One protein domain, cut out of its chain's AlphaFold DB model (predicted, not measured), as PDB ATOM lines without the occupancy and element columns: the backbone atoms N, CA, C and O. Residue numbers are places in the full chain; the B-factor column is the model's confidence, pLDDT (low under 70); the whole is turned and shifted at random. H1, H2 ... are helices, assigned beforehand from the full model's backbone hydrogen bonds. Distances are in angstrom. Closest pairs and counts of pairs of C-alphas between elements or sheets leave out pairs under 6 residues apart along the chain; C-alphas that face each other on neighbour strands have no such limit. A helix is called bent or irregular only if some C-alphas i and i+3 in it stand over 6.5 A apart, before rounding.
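What this domain is: This is residues 8 to 98 of the 215 residues of an uncharacterized protein of Cereibacter sphaeroides (strain ATCC 17023 / DSM 158 / JCM 6121 / CCUG 31486 / LMG 2827 / NBRC 12203 / NCIMB 8253 / ATH 2.4.1.) (UniProt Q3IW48). The model is a long, open, thin frame: the long helix H2 makes most of its length, the helix H1 folds back along part of H2 across a gap, and a small head of H3 and H4 sits at the far end of H2. H1 and H2 run side by side in opposite ways like the two limbs of a narrow U, with their closest C-alphas, those of Leu 26 and Gly 33, beside the turn that joins them, while H3 packs on residues 57 to 62 of H2 and H4 stands about perpendicular to H3, its residues 91 to 98 sticking out. The printed part has 91 residues, with four named helices in the order H1, H2, H3, H4 and no named strand, and its class is all helix. The whole is extended, with a radius of gyration of the C-alphas of 22.0 A, and its C-alphas span 65 by 24 by 18 A along their three main axes, the outline of a rod.

Where its parts are: The printed part begins with H1, residues 8 to 28, which measures 32.3 A from its first to its last C-alpha; C-alpha 8 is at (118.108, 216.513, 92.205). H1 is irregular: C-alphas 25 and 28 are 7.0 A apart, against about 5 A in a regular helix, and its line is a rough one. After four residues comes H2, residues 33 to 63, the longest helix by residues, with 44.9 A between C-alpha 33 at (94.948, 218.867, 107.077) and C-alpha 63 at (134.853, 201.139, 96.663). Five residues later H3 takes up residues 69 to 77, nine residues in length and 12.3 A from first to last C-alpha. After another five residues H4 runs over residues 83 to 98, 22.1 A from first to last C-alpha, and ends at C-alpha 98, at (131.099, 193.763, 68.884).

How they stand to each other: H1 and H2 run opposite ways at a shallow tilt of 11 degrees. They are close but not clearly touching, with 1 pair of C-alphas within 8 A, those of Leu 26 and Gly 33, 6.0 A apart. Their centres are 17.7 A apart. H2 and H3 touch, and H2 does so with residues 57 to 62 alone; the closest C-alphas are those of Glu 58 and Trp 69, 5.2 A apart. They run the same way at a steep tilt of 57 degrees. H3 and H4 are close but not clearly touching, with 2 pairs of C-alphas within 8 A, and the closest C-alphas are those of Ala 75 and Trp 86, 6.1 A apart. Their lines are about perpendicular, at 89 degrees. H1 is apart from H3 and from H4, and H2 is apart from H4. In H2, H3 and H4 every O i to N i+4 pair is within hydrogen-bond range, and in H1 15 of 17 are.

The domain as a whole: The two C-alphas farthest apart are those of Thr 28 and Ala 96, at 65.6 A, while the first and last printed C-alphas, of Ile 8 and Val 98, are 35.1 A apart. The stretches that stand free are residues 8 to 14, which belong to H1, residues 27 to 32, residues 45 to 53, which belong to H2, and residues 91 to 98, which belong to H4. Without them, 61 residues span 58 by 19 by 16 A. The links from H1 to H2, from H2 to H3 and from H3 to H4 are tight, and the printed part has no cut. The mean pLDDT of the printed part is 85.3; it is under 70 in residues 25 to 33, where the model's confidence is low.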
ATOM      1  N   ILE A   8     118.432 216.421  90.780       74.88
ATOM      2  CA  ILE A   8     118.108 216.513  92.205       74.88
ATOM      3  C   ILE A   8     117.534 217.897  92.549       74.88
ATOM      4  O   ILE A   8     116.521 217.991  93.239       74.88
ATOM      5  N   THR A   9     118.117 218.983  92.028       75.06
ATOM      6  CA  THR A   9     117.621 220.351  92.276       75.06
ATOM      7  C   THR A   9     116.253 220.616  91.647       75.06
ATOM      8  O   THR A   9     115.422 221.276  92.269       75.06
ATOM      9  N   ILE A  10     115.973 220.042  90.471       80.38
ATOM     10  CA  ILE A  10     114.650 220.142  89.834       80.38
ATOM     11  C   ILE A  10     113.608 219.371  90.653       80.38
ATOM     12  O   ILE A  10     112.535 219.905  90.936       80.38
ATOM     13  N   ALA A  11     113.933 218.154  91.101       75.88
ATOM     14  CA  ALA A  11     113.034 217.343  91.918       75.88
ATOM     15  C   ALA A  11     112.664 218.036  93.244       75.88
ATOM     16  O   ALA A  11     111.489 218.071  93.614       75.88
ATOM     17  N   PHE A  12     113.636 218.660  93.922       80.81
ATOM     18  CA  PHE A  12     113.368 219.457  95.124       80.81
ATOM     19  C   PHE A  12     112.516 220.699  94.832       80.81
ATOM     20  O   PHE A  12     111.604 220.998  95.604       80.81
ATOM     21  N   GLY A  13     112.755 221.387  93.711       81.88
ATOM     22  CA  GLY A  13     111.954 222.542  93.293       81.88
ATOM     23  C   GLY A  13     110.487 222.187  93.028       81.88
ATOM     24  O   GLY A  13     109.584 222.869  93.512       81.88
ATOM     25  N   VAL A  14     110.232 221.079  92.327       80.25
ATOM     26  CA  VAL A  14     108.868 220.604  92.038       80.25
ATOM     27  C   VAL A  14     108.159 220.142  93.314       80.25
ATOM     28  O   VAL A  14     107.015 220.529  93.553       80.25
ATOM     29  N   ALA A  15     108.836 219.379  94.179       79.31
ATOM     30  CA  ALA A  15     108.270 218.950  95.458       79.31
ATOM     31  C   ALA A  15     107.915 220.145  96.365       79.31
ATOM     32  O   ALA A  15     106.861 220.144  97.003       79.31
ATOM     33  N   PHE A  16     108.749 221.192  96.372       82.75
ATOM     34  CA  PHE A  16     108.484 222.429  97.105       82.75
ATOM     35  C   PHE A  16     107.240 223.156  96.579       82.75
ATOM     36  O   PHE A  16     106.378 223.543  97.368       82.75
ATOM     37  N   LEU A  17     107.084 223.279  95.256       80.00
ATOM     38  CA  LEU A  17     105.897 223.899  94.654       80.00
ATOM     39  C   LEU A  17     104.610 223.118  94.962       80.00
ATOM     40  O   LEU A  17     103.581 223.725  95.266       80.00
ATOM     41  N   ILE A  18     104.665 221.782  94.957       78.56
ATOM     42  CA  ILE A  18     103.528 220.926  95.330       78.56
ATOM     43  C   ILE A  18     103.183 221.088  96.819       78.56
ATOM     44  O   ILE A  18     102.007 221.219  97.166       78.56
ATOM     45  N   ALA A  19     104.182 221.141  97.705       77.81
ATOM     46  CA  ALA A  19     103.983 221.377  99.137       77.81
ATOM     47  C   ALA A  19     103.371 222.763  99.430       77.81
ATOM     48  O   ALA A  19     102.458 222.883 100.249       77.81
ATOM     49  N   VAL A  20     103.815 223.811  98.727       80.19
ATOM     50  CA  VAL A  20     103.255 225.169  98.855       80.19
ATOM     51  C   VAL A  20     101.821 225.221  98.322       80.19
ATOM     52  O   VAL A  20     100.935 225.746  98.997       80.19
ATOM     53  N   SER A  21     101.561 224.627  97.155       75.69
ATOM     54  CA  SER A  21     100.220 224.576  96.556       75.69
ATOM     55  C   SER A  21      99.220 223.834  97.453       75.69
ATOM     56  O   SER A  21      98.120 224.325  97.727       75.69
ATOM     57  N   THR A  22      99.625 222.691  98.012       72.88
ATOM     58  CA  THR A  22      98.786 221.928  98.948       72.88
ATOM     59  C   THR A  22      98.533 222.681 100.258       72.88
ATOM     60  O   THR A  22      97.402 222.666 100.746       72.88
ATOM     61  N   LEU A  23      99.512 223.416 100.799       72.56
ATOM     62  CA  LEU A  23      99.314 224.280 101.972       72.56
ATOM     63  C   LEU A  23      98.294 225.402 101.723       72.56
ATOM     64  O   LEU A  23      97.480 225.694 102.604       72.56
ATOM     65  N   VAL A  24      98.298 226.002 100.527       75.50
ATOM     66  CA  VAL A  24      97.338 227.049 100.142       75.50
ATOM     67  C   VAL A  24      95.915 226.483 100.045       75.50
ATOM     68  O   VAL A  24      94.981 227.088 100.577       75.50
ATOM     69  N   PHE A  25      95.742 225.292  99.465       66.44
ATOM     70  CA  PHE A  25      94.428 224.648  99.320       66.44
ATOM     71  C   PHE A  25      93.871 224.031 100.615       66.44
ATOM     72  O   PHE A  25      92.657 223.893 100.768       66.44
ATOM     73  N   LEU A  26      94.718 223.689 101.590       58.91
ATOM     74  CA  LEU A  26      94.289 223.069 102.852       58.91
ATOM     75  C   LEU A  26      93.784 224.074 103.909       58.91
ATOM     76  O   LEU A  26      93.265 223.655 104.953       58.91
ATOM     77  N   LYS A  27      93.853 225.390 103.645       60.66
ATOM     78  CA  LYS A  27      93.429 226.458 104.575       60.66
ATOM     79  C   LYS A  27      91.939 226.386 104.965       60.66
ATOM     80  O   LYS A  27      91.574 226.841 106.047       60.66
ATOM     81  N   THR A  28      91.093 225.737 104.164       59.38
ATOM     82  CA  THR A  28      89.641 225.593 104.398       59.38
ATOM     83  C   THR A  28      89.231 224.334 105.184       59.38
ATOM     84  O   THR A  28      88.062 224.194 105.535       59.38
ATOM     85  N   ARG A  29      90.152 223.411 105.521       60.38
ATOM     86  CA  ARG A  29      89.832 222.121 106.190       60.38
ATOM     87  C   ARG A  29      90.741 221.832 107.399       60.38
ATOM     88  O   ARG A  29      91.370 220.780 107.526       60.38
ATOM     89  N   ARG A  30      90.776 222.787 108.334       61.69
ATOM     90  CA  ARG A  30      91.768 222.921 109.424       61.69
ATOM     91  C   ARG A  30      91.892 221.745 110.414       61.69
ATOM     92  O   ARG A  30      92.898 221.669 111.103       61.69
ATOM     93  N   ARG A  31      90.928 220.814 110.491       60.31
ATOM     94  CA  ARG A  31      91.009 219.639 111.394       60.31
ATOM     95  C   ARG A  31      91.451 218.329 110.727       60.31
ATOM     96  O   ARG A  31      91.840 217.414 111.438       60.31
ATOM     97  N   ARG A  32      91.435 218.229 109.391       59.69
ATOM     98  CA  ARG A  32      91.933 217.038 108.659       59.69
ATOM     99  C   ARG A  32      93.278 217.269 107.957       59.69
ATOM    100  O   ARG A  32      93.960 216.301 107.649       59.69
ATOM    101  N   GLY A  33      93.688 218.526 107.755       60.50
ATOM    102  CA  GLY A  33      94.948 218.867 107.077       60.50
ATOM    103  C   GLY A  33      96.226 218.488 107.840       60.50
ATOM    104  O   GLY A  33      97.226 218.169 107.207       60.50
ATOM    105  N   GLY A  34      96.193 218.453 109.179       70.75
ATOM    106  CA  GLY A  34      97.373 218.119 109.992       70.75
ATOM    107  C   GLY A  34      97.883 216.692 109.769       70.75
ATOM    108  O   GLY A  34      99.076 216.487 109.566       70.75
ATOM    109  N   ASN A  35      96.976 215.714 109.709       72.88
ATOM    110  CA  ASN A  35      97.351 214.313 109.491       72.88
ATOM    111  C   ASN A  35      97.909 214.086 108.080       72.88
ATOM    112  O   ASN A  35      98.863 213.335 107.916       72.88
ATOM    113  N   VAL A  36      97.362 214.768 107.068       75.81
ATOM    114  CA  VAL A  36      97.854 214.668 105.682       75.81
ATOM    115  C   VAL A  36      99.267 215.246 105.559       75.81
ATOM    116  O   VAL A  36     100.124 214.624 104.935       75.81
ATOM    117  N   ALA A  37      99.542 216.386 106.200       78.38
ATOM    118  CA  ALA A  37     100.879 216.980 106.209       78.38
ATOM    119  C   ALA A  37     101.913 216.080 106.913       78.38
ATOM    120  O   ALA A  37     103.012 215.894 106.395       78.38
ATOM    121  N   LEU A  38     101.554 215.466 108.048       77.88
ATOM    122  CA  LEU A  38     102.436 214.531 108.758       77.88
ATOM    123  C   LEU A  38     102.727 213.264 107.941       77.88
ATOM    124  O   LEU A  38     103.879 212.839 107.888       77.88
ATOM    125  N   ILE A  39     101.723 212.697 107.261       83.12
ATOM    126  CA  ILE A  39     101.916 211.550 106.358       83.12
ATOM    127  C   ILE A  39     102.853 211.929 105.203       83.12
ATOM    128  O   ILE A  39     103.752 211.160 104.873       83.12
ATOM    129  N   GLY A  40     102.691 213.125 104.626       83.06
ATOM    130  CA  GLY A  40     103.564 213.621 103.560       83.06
ATOM    131  C   GLY A  40     105.023 213.782 103.999       83.06
ATOM    132  O   GLY A  40     105.926 213.317 103.306       83.06
ATOM    133  N   ILE A  41     105.263 214.375 105.175       84.00
ATOM    134  CA  ILE A  41     106.615 214.514 105.743       84.00
ATOM    135  C   ILE A  41     107.221 213.139 106.021       84.00
ATOM    136  O   ILE A  41     108.369 212.893 105.657       84.00
ATOM    137  N   PHE A  42     106.455 212.226 106.622       84.31
ATOM    138  CA  PHE A  42     106.923 210.869 106.891       84.31
ATOM    139  C   PHE A  42     107.309 210.137 105.599       84.31
ATOM    140  O   PHE A  42     108.404 209.585 105.517       84.31
ATOM    141  N   ALA A  43     106.468 210.198 104.562       86.88
ATOM    142  CA  ALA A  43     106.769 209.610 103.258       86.88
ATOM    143  C   ALA A  43     108.041 210.207 102.630       86.88
ATOM    144  O   ALA A  43     108.878 209.465 102.118       86.88
ATOM    145  N   ALA A  44     108.229 211.528 102.719       85.75
ATOM    146  CA  ALA A  44     109.432 212.195 102.224       85.75
ATOM    147  C   ALA A  44     110.697 211.772 102.991       85.75
ATOM    148  O   ALA A  44     111.729 211.506 102.377       85.75
ATOM    149  N   VAL A  45     110.622 211.654 104.322       90.25
ATOM    150  CA  VAL A  45     111.737 211.172 105.153       90.25
ATOM    151  C   VAL A  45     112.086 209.722 104.809       90.25
ATOM    152  O   VAL A  45     113.260 209.415 104.617       90.25
ATOM    153  N   VAL A  46     111.091 208.842 104.656       91.25
ATOM    154  CA  VAL A  46     111.308 207.446 104.234       91.25
ATOM    155  C   VAL A  46     111.966 207.384 102.853       91.25
ATOM    156  O   VAL A  46     112.930 206.640 102.672       91.25
ATOM    157  N   ALA A  47     111.511 208.197 101.896       88.94
ATOM    158  CA  ALA A  47     112.109 208.267 100.564       88.94
ATOM    159  C   ALA A  47     113.568 208.755 100.598       88.94
ATOM    160  O   ALA A  47     114.421 208.187  99.917       88.94
ATOM    161  N   LEU A  48     113.885 209.757 101.426       88.69
ATOM    162  CA  LEU A  48     115.257 210.245 101.606       88.69
ATOM    163  C   LEU A  48     116.168 209.189 102.244       88.69
ATOM    164  O   LEU A  48     117.302 209.014 101.795       88.69
ATOM    165  N   ILE A  49     115.678 208.455 103.247       91.56
ATOM    166  CA  ILE A  49     116.418 207.345 103.866       91.56
ATOM    167  C   ILE A  49     116.684 206.242 102.831       91.56
ATOM    168  O   ILE A  49     117.813 205.760 102.729       91.56
ATOM    169  N   ALA A  50     115.682 205.875 102.026       89.06
ATOM    170  CA  ALA A  50     115.838 204.886 100.961       89.06
ATOM    171  C   ALA A  50     116.851 205.339  99.895       89.06
ATOM    172  O   ALA A  50     117.724 204.565  99.506       89.06
ATOM    173  N   ALA A  51     116.804 206.606  99.474       86.06
ATOM    174  CA  ALA A  51     117.773 207.167  98.536       86.06
ATOM    175  C   ALA A  51     119.201 207.140  99.108       86.06
ATOM    176  O   ALA A  51     120.127 206.695  98.432       86.06
ATOM    177  N   ALA A  52     119.387 207.541 100.370       88.50
ATOM    178  CA  ALA A  52     120.687 207.483 101.039       88.50
ATOM    179  C   ALA A  52     121.234 206.045 101.128       88.50
ATOM    180  O   ALA A  52     122.435 205.832 100.943       88.50
ATOM    181  N   ALA A  53     120.361 205.056 101.354       89.94
ATOM    182  CA  ALA A  53     120.736 203.645 101.339       89.94
ATOM    183  C   ALA A  53     121.199 203.185  99.946       89.94
ATOM    184  O   ALA A  53     122.243 202.543  99.842       89.94
ATOM    185  N   LEU A  54     120.498 203.576  98.874       87.44
ATOM    186  CA  LEU A  54     120.907 203.273  97.496       87.44
ATOM    187  C   LEU A  54     122.264 203.903  97.144       87.44
ATOM    188  O   LEU A  54     123.127 203.231  96.583       87.44
ATOM    189  N   PHE A  55     122.506 205.156  97.545       90.56
ATOM    190  CA  PHE A  55     123.806 205.808  97.339       90.56
ATOM    191  C   PHE A  55     124.941 205.128  98.104       90.56
ATOM    192  O   PHE A  55     126.066 205.069  97.605       90.56
ATOM    193  N   LYS A  56     124.668 204.617  99.310       92.31
ATOM    194  CA  LYS A  56     125.656 203.848 100.069       92.31
ATOM    195  C   LYS A  56     126.010 202.554  99.339       92.31
ATOM    196  O   LYS A  56     127.186 202.275  99.163       92.31
ATOM    197  N   VAL A  57     125.008 201.824  98.850       92.81
ATOM    198  CA  VAL A  57     125.202 200.573  98.101       92.81
ATOM    199  C   VAL A  57     126.019 200.792  96.820       92.81
ATOM    200  O   VAL A  57     126.931 200.018  96.535       92.81
ATOM    201  N   GLU A  58     125.749 201.870  96.080       93.81
ATOM    202  CA  GLU A  58     126.522 202.249  94.889       93.81
ATOM    203  C   GLU A  58     127.971 202.627  95.245       93.81
ATOM    204  O   GLU A  58     128.919 202.199  94.584       93.81
ATOM    205  N   ARG A  59     128.165 203.392  96.329       94.50
ATOM    206  CA  ARG A  59     129.501 203.753  96.823       94.50
ATOM    207  C   ARG A  59     130.288 202.522  97.260       94.50
ATOM    208  O   ARG A  59     131.469 202.440  96.947       94.50
ATOM    209  N   ASP A  60     129.643 201.575  97.935       94.88
ATOM    210  CA  ASP A  60     130.264 200.328  98.380       94.88
ATOM    211  C   ASP A  60     130.656 199.449  97.180       94.88
ATOM    212  O   ASP A  60     131.717 198.828  97.197       94.88
ATOM    213  N   ALA A  61     129.846 199.416  96.115       95.00
ATOM    214  CA  ALA A  61     130.194 198.721  94.875       95.00
ATOM    215  C   ALA A  61     131.429 199.340  94.192       95.00
ATOM    216  O   ALA A  61     132.353 198.609  93.836       95.00
ATOM    217  N   ARG A  62     131.495 200.675  94.101       95.75
ATOM    218  CA  ARG A  62     132.656 201.389  93.538       95.75
ATOM    219  C   ARG A  62     133.905 201.294  94.402       95.75
ATOM    220  O   ARG A  62     134.998 201.123  93.874       95.75
ATOM    221  N   ALA A  63     133.755 201.356  95.724       95.56
ATOM    222  CA  ALA A  63     134.853 201.139  96.663       95.56
ATOM    223  C   ALA A  63     135.412 199.712  96.556       95.56
ATOM    224  O   ALA A  63     136.610 199.509  96.724       95.56
ATOM    225  N   ALA A  64     134.554 198.744  96.225       95.88
ATOM    226  CA  ALA A  64     134.954 197.379  95.923       95.88
ATOM    227  C   ALA A  64     135.526 197.203  94.506       95.88
ATOM    228  O   ALA A  64     135.899 196.089  94.187       95.88
ATOM    229  N   GLY A  65     135.622 198.240  93.665       96.00
ATOM    230  CA  GLY A  65     136.232 198.166  92.329       96.00
ATOM    231  C   GLY A  65     135.283 197.825  91.173       96.00
ATOM    232  O   GLY A  65     135.757 197.678  90.048       96.00
ATOM    233  N   PHE A  66     133.974 197.725  91.419       96.94
ATOM    234  CA  PHE A  66     132.947 197.563  90.379       96.94
ATOM    235  C   PHE A  66     132.468 198.927  89.864       96.94
ATOM    236  O   PHE A  66     132.536 199.925  90.580       96.94
ATOM    237  N   GLU A  67     131.938 199.003  88.643       95.44
ATOM    238  CA  GLU A  67     131.469 200.291  88.090       95.44
ATOM    239  C   GLU A  67     130.170 200.785  88.739       95.44
ATOM    240  O   GLU A  67     129.966 201.989  88.931       95.44
ATOM    241  N   SER A  68     129.300 199.846  89.104       96.12
ATOM    242  CA  SER A  68     127.994 200.103  89.711       96.12
ATOM    243  C   SER A  68     127.512 198.902  90.524       96.12
ATOM    244  O   SER A  68     128.088 197.809  90.479       96.12
ATOM    245  N   TRP A  69     126.424 199.070  91.275       95.44
ATOM    246  CA  TRP A  69     125.804 197.950  91.983       95.44
ATOM    247  C   TRP A  69     125.288 196.845  91.046       95.44
ATOM    248  O   TRP A  69     125.402 195.662  91.378       95.44
ATOM    249  N   SER A  70     124.746 197.199  89.875       95.19
ATOM    250  CA  SER A  70     124.299 196.211  88.884       95.19
ATOM    251  C   SER A  70     125.470 195.399  88.332       95.19
ATOM    252  O   SER A  70     125.345 194.183  88.206       95.19
ATOM    253  N   ASP A  71     126.614 196.043  88.097       96.06
ATOM    254  CA  ASP A  71     127.858 195.399  87.660       96.06
ATOM    255  C   ASP A  71     128.355 194.372  88.689       96.06
ATOM    256  O   ASP A  71     128.583 193.207  88.365       96.06
ATOM    257  N   ARG A  72     128.384 194.756  89.971       96.75
ATOM    258  CA  ARG A  72     128.713 193.843  91.076       96.75
ATOM    259  C   ARG A  72     127.761 192.648  91.152       96.75
ATOM    260  O   ARG A  72     128.188 191.533  91.449       96.75
ATOM    261  N   ARG A  73     126.462 192.866  90.926       96.75
ATOM    262  CA  ARG A  73     125.463 191.789  90.936       96.75
ATOM    263  C   ARG A  73     125.641 190.842  89.749       96.75
ATOM    264  O   ARG A  73     125.488 189.638  89.935       96.75
ATOM    265  N   ALA A  74     125.970 191.366  88.569       95.94
ATOM    266  CA  ALA A  74     126.275 190.567  87.386       95.94
ATOM    267  C   ALA A  74     127.539 189.717  87.595       95.94
ATOM    268  O   ALA A  74     127.503 188.512  87.358       95.94
ATOM    269  N   ALA A  75     128.598 190.306  88.158       97.31
ATOM    270  CA  ALA A  75     129.812 189.587  88.536       97.31
ATOM    271  C   ALA A  75     129.519 188.453  89.529       97.31
ATOM    272  O   ALA A  75     129.916 187.308  89.314       97.31
ATOM    273  N   ALA A  76     128.743 188.748  90.578       96.62
ATOM    274  CA  ALA A  76     128.337 187.757  91.570       96.62
ATOM    275  C   ALA A  76     127.489 186.628  90.959       96.62
ATOM    276  O   ALA A  76     127.671 185.467  91.321       96.62
ATOM    277  N   ALA A  77     126.593 186.943  90.019       96.81
ATOM    278  CA  ALA A  77     125.808 185.945  89.292       96.81
ATOM    279  C   ALA A  77     126.683 185.050  88.398       96.81
ATOM    280  O   ALA A  77     126.393 183.866  88.256       96.81
ATOM    281  N   ALA A  78     127.775 185.592  87.854       96.25
ATOM    282  CA  ALA A  78     128.798 184.839  87.130       96.25
ATOM    283  C   ALA A  78     129.783 184.092  88.055       96.25
ATOM    284  O   ALA A  78     130.702 183.436  87.571       96.25
ATOM    285  N   GLY A  79     129.626 184.193  89.381       97.31
ATOM    286  CA  GLY A  79     130.529 183.581  90.359       97.31
ATOM    287  C   GLY A  79     131.894 184.271  90.477       97.31
ATOM    288  O   GLY A  79     132.805 183.727  91.101       97.31
ATOM    289  N   ILE A  80     132.056 185.468  89.911       97.06
ATOM    290  CA  ILE A  80     133.314 186.216  89.909       97.06
ATOM    291  C   ILE A  80     133.274 187.237  91.045       97.06
ATOM    292  O   ILE A  80     132.502 188.193  91.026       97.06
ATOM    293  N   THR A  81     134.107 187.018  92.064       96.12
ATOM    294  CA  THR A  81     134.192 187.914  93.234       96.12
ATOM    295  C   THR A  81     135.279 188.981  93.070       96.12
ATOM    296  O   THR A  81     135.179 190.042  93.683       96.12
ATOM    297  N   ASP A  82     136.298 188.722  92.241       97.31
ATOM    298  CA  ASP A  82     137.392 189.659  91.968       97.31
ATOM    299  C   ASP A  82     136.987 190.699  90.898       97.31
ATOM    300  O   ASP A  82     136.684 190.321  89.760       97.31
ATOM    301  N   PRO A  83     137.008 192.005  91.220       96.75
ATOM    302  CA  PRO A  83     136.676 193.068  90.274       96.75
ATOM    303  C   PRO A  83     137.598 193.120  89.053       96.75
ATOM    304  O   PRO A  83     137.145 193.488  87.970       96.75
ATOM    305  N   GLN A  84     138.882 192.765  89.192       96.94
ATOM    306  CA  GLN A  84     139.812 192.792  88.057       96.94
ATOM    307  C   GLN A  84     139.515 191.658  87.073       96.94
ATOM    308  O   GLN A  84     139.396 191.915  85.873       96.94
ATOM    309  N   ALA A  85     139.296 190.441  87.577       97.00
ATOM    310  CA  ALA A  85     138.829 189.320  86.762       97.00
ATOM    311  C   ALA A  85     137.495 189.633  86.057       97.00
ATOM    312  O   ALA A  85     137.322 189.318  84.880       97.00
ATOM    313  N   TRP A  86     136.565 190.310  86.740       96.94
ATOM    314  CA  TRP A  86     135.299 190.732  86.130       96.94
ATOM    315  C   TRP A  86     135.497 191.768  85.023       96.94
ATOM    316  O   TRP A  86     134.887 191.674  83.959       96.94
ATOM    317  N   LYS A  87     136.388 192.740  85.238       96.00
ATOM    318  CA  LYS A  87     136.714 193.752  84.233       96.00
ATOM    319  C   LYS A  87     137.295 193.128  82.961       96.00
ATOM    320  O   LYS A  87     136.921 193.560  81.875       96.00
ATOM    321  N   GLN A  88     138.160 192.122  83.094       95.12
ATOM    322  CA  GLN A  88     138.704 191.376  81.953       95.12
ATOM    323  C   GLN A  88     137.612 190.593  81.224       95.12
ATOM    324  O   GLN A  88     137.452 190.771  80.024       95.12
ATOM    325  N   ASN A  89     136.783 189.840  81.954       95.00
ATOM    326  CA  ASN A  89     135.674 189.091  81.360       95.00
ATOM    327  C   ASN A  89     134.712 190.003  80.579       95.00
ATOM    328  O   ASN A  89     134.263 189.657  79.494       95.00
ATOM    329  N   ARG A  90     134.423 191.206  81.090       93.62
ATOM    330  CA  ARG A  90     133.608 192.183  80.356       93.62
ATOM    331  C   ARG A  90     134.284 192.680  79.089       93.62
ATOM    332  O   ARG A  90     133.603 192.785  78.084       93.62
ATOM    333  N   ALA A  91     135.584 192.965  79.125       92.44
ATOM    334  CA  ALA A  91     136.314 193.372  77.928       92.44
ATOM    335  C   ALA A  91     136.301 192.261  76.864       92.44
ATOM    336  O   ALA A  91     136.069 192.537  75.688       92.44
ATOM    337  N   ASP A  92     136.462 191.005  77.285       90.38
ATOM    338  CA  ASP A  92     136.396 189.844  76.398       90.38
ATOM    339  C   ASP A  92     134.977 189.653  75.839       90.38
ATOM    340  O   ASP A  92     134.810 189.499  74.632       90.38
ATOM    341  N   ALA A  93     133.948 189.739  76.686       88.56
ATOM    342  CA  ALA A  93     132.548 189.629  76.282       88.56
ATOM    343  C   ALA A  93     132.112 190.779  75.362       88.56
ATOM    344  O   ALA A  93     131.461 190.537  74.352       88.56
ATOM    345  N   GLU A  94     132.502 192.015  75.673       86.50
ATOM    346  CA  GLU A  94     132.241 193.190  74.844       86.50
ATOM    347  C   GLU A  94     132.915 193.020  73.484       86.50
ATOM    348  O   GLU A  94     132.248 193.140  72.458       86.50
ATOM    349  N   SER A  95     134.185 192.597  73.458       84.19
ATOM    350  CA  SER A  95     134.869 192.286  72.203       84.19
ATOM    351  C   SER A  95     134.171 191.163  71.427       84.19
ATOM    352  O   SER A  95     133.987 191.300  70.226       84.19
ATOM    353  N   ALA A  96     133.675 190.113  72.092       82.88
ATOM    354  CA  ALA A  96     132.942 189.020  71.452       82.88
ATOM    355  C   ALA A  96     131.575 189.454  70.890       82.88
ATOM    356  O   ALA A  96     131.149 188.934  69.862       82.88
ATOM    357  N   THR A  97     130.893 190.409  71.534       74.44
ATOM    358  CA  THR A  97     129.602 190.952  71.064       74.44
ATOM    359  C   THR A  97     129.733 192.005  69.966       74.44
ATOM    360  O   THR A  97     128.795 192.194  69.200       74.44
ATOM    361  N   VAL A  98     130.879 192.682  69.862       71.88
ATOM    362  CA  VAL A  98     131.099 193.763  68.884       71.88
ATOM    363  C   VAL A  98     131.483 193.231  67.494       71.88
ATOM    364  O   VAL A  98     131.399 193.969  66.516       71.88
TER     365      VAL A  98